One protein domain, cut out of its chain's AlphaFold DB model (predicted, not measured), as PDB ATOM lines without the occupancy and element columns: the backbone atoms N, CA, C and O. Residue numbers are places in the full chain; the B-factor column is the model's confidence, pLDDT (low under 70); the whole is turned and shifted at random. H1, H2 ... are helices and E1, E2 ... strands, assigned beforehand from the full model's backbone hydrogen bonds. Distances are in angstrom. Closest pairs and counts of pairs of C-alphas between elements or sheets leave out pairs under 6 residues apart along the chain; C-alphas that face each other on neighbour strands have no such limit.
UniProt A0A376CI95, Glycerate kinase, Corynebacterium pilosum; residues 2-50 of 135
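Overview. This is residues 2 to 50 of the 135 residues of the protein "Glycerate kinase" of Corynebacterium pilosum (UniProt A0A376CI95). Two short parallel strands, E1 and E2, lie side by side with one longer helix, H1, packed over one face; a tail, residues 2 to 9, and the loop at Glu 20 make the length. The printed part has 49 residues, in the order E1, H1, E2, a mixed class with under half of the residues in named elements. It is loose, with a radius of gyration of the C-alphas of 12.4 A and spans of 43 by 16 by 15 A.

Along the chain. E1, residues 10 to 13, begins at C-alpha 10 (35.721, -27.428, 42.739). E2, residues 43 to 46, ends at C-alpha 46 (44.585, -28.984, 36.554). H1, residues 24 to 38, is 21.5 A long.

Arrangement. E1 and E2 are parallel neighbours at 19 degrees, with N 11 and O 43 2.8 A apart, within hydrogen-bond range. E1, H1 and E2 form a strand-helix-strand unit, two parallel neighbour strands with a helix between, with a right-handed crossover. The closest C-alphas of H1 and E2 are those of Ala 28 and Gln 46, 6.1 A. In H1 every O i to N i+4 pair is within hydrogen-bond range.

Size, cuts and confidence. The C-alphas farthest apart, Ser 2 and Glu 20, are 43.1 A apart. The printed part has no cut and no long link. Residues 2 to 5 have pLDDT under 70.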
ATOM      1  N   SER A   2      30.842 -29.489  66.271       50.75
ATOM      2  CA  SER A   2      30.867 -30.119  64.949       50.75
ATOM      3  C   SER A   2      31.505 -29.124  63.984       50.75
ATOM      4  O   SER A   2      30.889 -28.111  63.666       50.75
ATOM      5  N   MET A   3      32.758 -29.356  63.586       51.75
ATOM      6  CA  MET A   3      33.351 -28.641  62.456       51.75
ATOM      7  C   MET A   3      32.584 -29.070  61.210       51.75
ATOM      8  O   MET A   3      32.751 -30.189  60.729       51.75
ATOM      9  N   THR A   4      31.720 -28.199  60.701       55.44
ATOM     10  CA  THR A   4      31.155 -28.355  59.364       55.44
ATOM     11  C   THR A   4      32.322 -28.280  58.387       55.44
ATOM     12  O   THR A   4      32.865 -27.206  58.134       55.44
ATOM     13  N   MET A   5      32.789 -29.436  57.919       63.59
ATOM     14  CA  MET A   5      33.898 -29.516  56.981       63.59
ATOM     15  C   MET A   5      33.407 -28.934  55.651       63.59
ATOM     16  O   MET A   5      32.512 -29.490  55.014       63.59
ATOM     17  N   TYR A   6      33.933 -27.771  55.270       70.31
ATOM     18  CA  TYR A   6      33.682 -27.190  53.957       70.31
ATOM     19  C   TYR A   6      34.264 -28.139  52.907       70.31
ATOM     20  O   TYR A   6      35.482 -28.278  52.806       70.31
ATOM     21  N   SER A   7      33.393 -28.825  52.170       71.56
ATOM     22  CA  SER A   7      33.795 -29.682  51.060       71.56
ATOM     23  C   SER A   7      33.721 -28.849  49.779       71.56
ATOM     24  O   SER A   7      32.614 -28.517  49.341       71.56
ATOM     25  N   PRO A   8      34.858 -28.419  49.205       76.50
ATOM     26  CA  PRO A   8      34.839 -27.619  47.991       76.50
ATOM     27  C   PRO A   8      34.243 -28.442  46.845       76.50
ATOM     28  O   PRO A   8      34.678 -29.558  46.580       76.50
ATOM     29  N   ALA A   9      33.276 -27.874  46.123       87.62
ATOM     30  CA  ALA A   9      32.725 -28.508  44.922       87.62
ATOM     31  C   ALA A   9      33.732 -28.519  43.756       87.62
ATOM     32  O   ALA A   9      33.602 -29.309  42.818       87.62
ATOM     33  N   ARG A  10      34.734 -27.628  43.799       95.06
ATOM     34  CA  ARG A  10      35.721 -27.428  42.739       95.06
ATOM     35  C   ARG A  10      37.078 -27.006  43.306       95.06
ATOM     36  O   ARG A  10      37.129 -26.134  44.168       95.06
ATOM     37  N   ILE A  11      38.156 -27.598  42.802       94.81
ATOM     38  CA  ILE A  11      39.548 -27.306  43.165       94.81
ATOM     39  C   ILE A  11      40.333 -27.023  41.883       94.81
ATOM     40  O   ILE A  11      40.244 -27.789  40.923       94.81
ATOM     41  N   LEU A  12      41.120 -25.947  41.887       95.62
ATOM     42  CA  LEU A  12      42.153 -25.697  40.886       95.62
ATOM     43  C   LEU A  12      43.499 -26.179  41.434       95.62
ATOM     44  O   LEU A  12      43.936 -25.735  42.494       95.62
ATOM     45  N   VAL A  13      44.152 -27.077  40.707       95.31
ATOM     46  CA  VAL A  13      45.479 -27.608  41.024       95.31
ATOM     47  C   VAL A  13      46.478 -26.962  40.075       95.31
ATOM     48  O   VAL A  13      46.549 -27.349  38.911       95.31
ATOM     49  N   ALA A  14      47.231 -25.978  40.569       93.06
ATOM     50  CA  ALA A  14      48.198 -25.218  39.773       93.06
ATOM     51  C   ALA A  14      49.640 -25.294  40.322       93.06
ATOM     52  O   ALA A  14      50.193 -24.277  40.743       93.06
ATOM     53  N   PRO A  15      50.239 -26.498  40.413       90.00
ATOM     54  CA  PRO A  15      51.578 -26.671  40.957       90.00
ATOM     55  C   PRO A  15      52.659 -26.338  39.925       90.00
ATOM     56  O   PRO A  15      52.418 -26.384  38.718       90.00
ATOM     57  N   SER A  16      53.871 -26.104  40.424       84.62
ATOM     58  CA  SER A  16      55.105 -26.239  39.649       84.62
ATOM     59  C   SER A  16      55.662 -27.663  39.760       84.62
ATOM     60  O   SER A  16      55.270 -28.433  40.643       84.62
ATOM     61  N   GLY A  17      56.605 -28.008  38.883       80.25
ATOM     62  CA  GLY A  17      57.348 -29.264  38.987       80.25
ATOM     63  C   GLY A  17      58.254 -29.307  40.220       80.25
ATOM     64  O   GLY A  17      58.611 -28.281  40.804       80.25
ATOM     65  N   PHE A  18      58.640 -30.517  40.613       81.00
ATOM     66  CA  PHE A  18      59.723 -30.758  41.558       81.00
ATOM     67  C   PHE A  18      61.015 -30.929  40.768       81.00
ATOM     68  O   PHE A  18      61.170 -31.896  40.025       81.00
ATOM     69  N   LYS A  19      61.938 -29.981  40.941       70.69
ATOM     70  CA  LYS A  19      63.208 -29.924  40.210       70.69
ATOM     71  C   LYS A  19      63.956 -31.266  40.271       70.69
ATOM     72  O   LYS A  19      64.141 -31.804  41.361       70.69
ATOM     73  N   GLU A  20      64.377 -31.773  39.110       71.19
ATOM     74  CA  GLU A  20      65.049 -33.078  38.938       71.19
ATOM     75  C   GLU A  20      64.235 -34.299  39.434       71.19
ATOM     76  O   GLU A  20      64.818 -35.326  39.784       71.19
ATOM     77  N   SER A  21      62.904 -34.199  39.536       81.94
ATOM     78  CA  SER A  21      62.061 -35.264  40.098       81.94
ATOM     79  C   SER A  21      60.758 -35.475  39.328       81.94
ATOM     80  O   SER A  21      60.652 -36.446  38.586       81.94
ATOM     81  N   LEU A  22      59.775 -34.585  39.487       82.81
ATOM     82  CA  LEU A  22      58.456 -34.704  38.860       82.81
ATOM     83  C   LEU A  22      58.157 -33.446  38.053       82.81
ATOM     84  O   LEU A  22      58.322 -32.331  38.548       82.81
ATOM     85  N   SER A  23      57.645 -33.615  36.841       83.19
ATOM     86  CA  SER A  23      57.096 -32.519  36.044       83.19
ATOM     87  C   SER A  23      55.889 -31.875  36.739       83.19
ATOM     88  O   SER A  23      55.207 -32.491  37.564       83.19
ATOM     89  N   ALA A  24      55.569 -30.627  36.384       85.62
ATOM     90  CA  ALA A  24      54.382 -29.942  36.912       85.62
ATOM     91  C   ALA A  24      53.081 -30.722  36.624       85.62
ATOM     92  O   ALA A  24      52.143 -30.691  37.423       85.62
ATOM     93  N   VAL A  25      53.039 -31.444  35.497       87.81
ATOM     94  CA  VAL A  25      51.922 -32.313  35.102       87.81
ATOM     95  C   VAL A  25      51.783 -33.483  36.073       87.81
ATOM     96  O   VAL A  25      50.710 -33.674  36.639       87.81
ATOM     97  N   GLU A  26      52.872 -34.204  36.351       90.94
ATOM     98  CA  GLU A  26      52.866 -35.348  37.275       90.94
ATOM     99  C   GLU A  26      52.497 -34.935  38.704       90.94
ATOM    100  O   GLU A  26      51.733 -35.626  39.385       90.94
ATOM    101  N   VAL A  27      52.986 -33.776  39.160       92.44
ATOM    102  CA  VAL A  27      52.592 -33.213  40.460       92.44
ATOM    103  C   VAL A  27      51.092 -32.898  40.470       92.44
ATOM    104  O   VAL A  27      50.396 -33.244  41.430       92.44
ATOM    105  N   ALA A  28      50.566 -32.286  39.403       94.00
ATOM    106  CA  ALA A  28      49.142 -31.982  39.297       94.00
ATOM    107  C   ALA A  28      48.281 -33.253  39.304       94.00
ATOM    108  O   ALA A  28      47.263 -33.291  39.999       94.00
ATOM    109  N   ASP A  29      48.702 -34.297  38.589       95.25
ATOM    110  CA  ASP A  29      48.021 -35.594  38.543       95.25
ATOM    111  C   ASP A  29      47.988 -36.262  39.919       95.25
ATOM    112  O   ASP A  29      46.932 -36.719  40.371       95.25
ATOM    113  N   GLY A  30      49.117 -36.254  40.632       96.69
ATOM    114  CA  GLY A  30      49.221 -36.797  41.985       96.69
ATOM    115  C   GLY A  30      48.287 -36.097  42.975       96.69
ATOM    116  O   GLY A  30      47.553 -36.760  43.719       96.69
ATOM    117  N   ILE A  31      48.255 -34.760  42.951       96.38
ATOM    118  CA  ILE A  31      47.359 -33.954  43.797       96.38
ATOM    119  C   ILE A  31      45.896 -34.217  43.431       96.38
ATOM    120  O   ILE A  31      45.074 -34.451  44.321       96.38
ATOM    121  N   ALA A  32      45.553 -34.230  42.141       96.31
ATOM    122  CA  ALA A  32      44.189 -34.459  41.680       96.31
ATOM    123  C   ALA A  32      43.681 -35.861  42.051       96.31
ATOM    124  O   ALA A  32      42.546 -36.012  42.510       96.31
ATOM    125  N   ALA A  33      44.524 -36.887  41.915       96.44
ATOM    126  CA  ALA A  33      44.220 -38.239  42.369       96.44
ATOM    127  C   ALA A  33      44.006 -38.289  43.888       96.44
ATOM    128  O   ALA A  33      43.062 -38.926  44.353       96.44
ATOM    129  N   GLY A  34      44.841 -37.590  44.665       96.12
ATOM    130  CA  GLY A  34      44.680 -37.446  46.111       96.12
ATOM    131  C   GLY A  34      43.345 -36.813  46.494       96.12
ATOM    132  O   GLY A  34      42.586 -37.415  47.251       96.12
ATOM    133  N   ALA A  35      43.029 -35.657  45.912       94.62
ATOM    134  CA  ALA A  35      41.790 -34.929  46.169       94.62
ATOM    135  C   ALA A  35      40.549 -35.782  45.868       94.62
ATOM    136  O   ALA A  35      39.654 -35.876  46.704       94.62
ATOM    137  N   ARG A  36      40.522 -36.480  44.726       93.75
ATOM    138  CA  ARG A  36      39.397 -37.352  44.344       93.75
ATOM    139  C   ARG A  36      39.214 -38.552  45.280       93.75
ATOM    140  O   ARG A  36      38.085 -39.004  45.444       93.75
ATOM    141  N   ARG A  37      40.285 -39.062  45.908       94.56
ATOM    142  CA  ARG A  37      40.185 -40.153  46.899       94.56
ATOM    143  C   ARG A  37      39.497 -39.718  48.191       94.56
ATOM    144  O   ARG A  37      38.803 -40.530  48.792       94.56
ATOM    145  N   VAL A  38      39.713 -38.476  48.632       93.56
ATOM    146  CA  VAL A  38      39.195 -37.976  49.920       93.56
ATOM    147  C   VAL A  38      37.911 -37.156  49.792       93.56
ATOM    148  O   VAL A  38      37.155 -37.067  50.755       93.56
ATOM    149  N   LEU A  39      37.638 -36.586  48.616       91.44
ATOM    150  CA  LEU A  39      36.458 -35.768  48.330       91.44
ATOM    151  C   LEU A  39      35.688 -36.355  47.132       91.44
ATOM    152  O   LEU A  39      35.847 -35.887  45.999       91.44
ATOM    153  N   PRO A  40      34.851 -37.388  47.338       86.12
ATOM    154  CA  PRO A  40      34.018 -37.933  46.273       86.12
ATOM    155  C   PRO A  40      33.146 -36.844  45.631       86.12
ATOM    156  O   PRO A  40      32.474 -36.086  46.326       86.12
ATOM    157  N   GLY A  41      33.159 -36.762  44.299       88.12
ATOM    158  CA  GLY A  41      32.372 -35.782  43.540       88.12
ATOM    159  C   GLY A  41      33.019 -34.400  43.376       88.12
ATOM    160  O   GLY A  41      32.434 -33.553  42.701       88.12
ATOM    161  N   VAL A  42      34.219 -34.162  43.923       94.88
ATOM    162  CA  VAL A  42      34.938 -32.902  43.681       94.88
ATOM    163  C   VAL A  42      35.338 -32.770  42.211       94.88
ATOM    164  O   VAL A  42      35.915 -33.683  41.610       94.88
ATOM    165  N   ARG A  43      35.081 -31.601  41.619       95.62
ATOM    166  CA  ARG A  43      35.658 -31.236  40.325       95.62
ATOM    167  C   ARG A  43      37.092 -30.759  40.534       95.62
ATOM    168  O   ARG A  43      37.317 -29.815  41.278       95.62
ATOM    169  N   VAL A  44      38.052 -31.368  39.848       96.44
ATOM    170  CA  VAL A  44      39.451 -30.919  39.876       96.44
ATOM    171  C   VAL A  44      39.841 -30.458  38.485       96.44
ATOM    172  O   VAL A  44      39.836 -31.275  37.564       96.44
ATOM    173  N   ASP A  45      40.167 -29.177  38.343       96.00
ATOM    174  CA  ASP A  45      40.825 -28.664  37.145       96.00
ATOM    175  C   ASP A  45      42.326 -28.564  37.419       96.00
ATOM    176  O   ASP A  45      42.747 -28.125  38.490       96.00
ATOM    177  N   GLN A  46      43.132 -28.987  36.454       93.81
ATOM    178  CA  GLN A  46      44.585 -28.984  36.554       93.81
ATOM    179  C   GLN A  46      45.131 -27.894  35.639       93.81
ATOM    180  O   GLN A  46      44.742 -27.799  34.476       93.81
ATOM    181  N   PHE A  47      46.025 -27.075  36.175       90.62
ATOM    182  CA  PHE A  47      46.712 -26.016  35.451       90.62
ATOM    183  C   PHE A  47      48.198 -26.016  35.836       90.62
ATOM    184  O   PHE A  47      48.625 -25.165  36.613       90.62
ATOM    185  N   PRO A  48      48.980 -27.008  35.372       86.56
ATOM    186  CA  PRO A  48      50.412 -27.083  35.651       86.56
ATOM    187  C   PRO A  48      51.107 -25.778  35.254       86.56
ATOM    188  O   PRO A  48      50.964 -25.322  34.118       86.56
ATOM    189  N   VAL A  49      51.839 -25.172  36.188       82.44
ATOM    190  CA  VAL A  49      52.496 -23.882  35.974       82.44
ATOM    191  C   VAL A  49      53.984 -24.119  35.730       82.44
ATOM    192  O   VAL A  49      54.681 -24.569  36.643       82.44
ATOM    193  N   PRO A  50      54.493 -23.822  34.525       70.31
ATOM    194  CA  PRO A  50      55.924 -23.846  34.284       70.31
ATOM    195  C   PRO A  50      56.616 -22.712  35.048       70.31
ATOM    196  O   PRO A  50      56.146 -21.576  35.055       70.31
TER     197      PRO A  50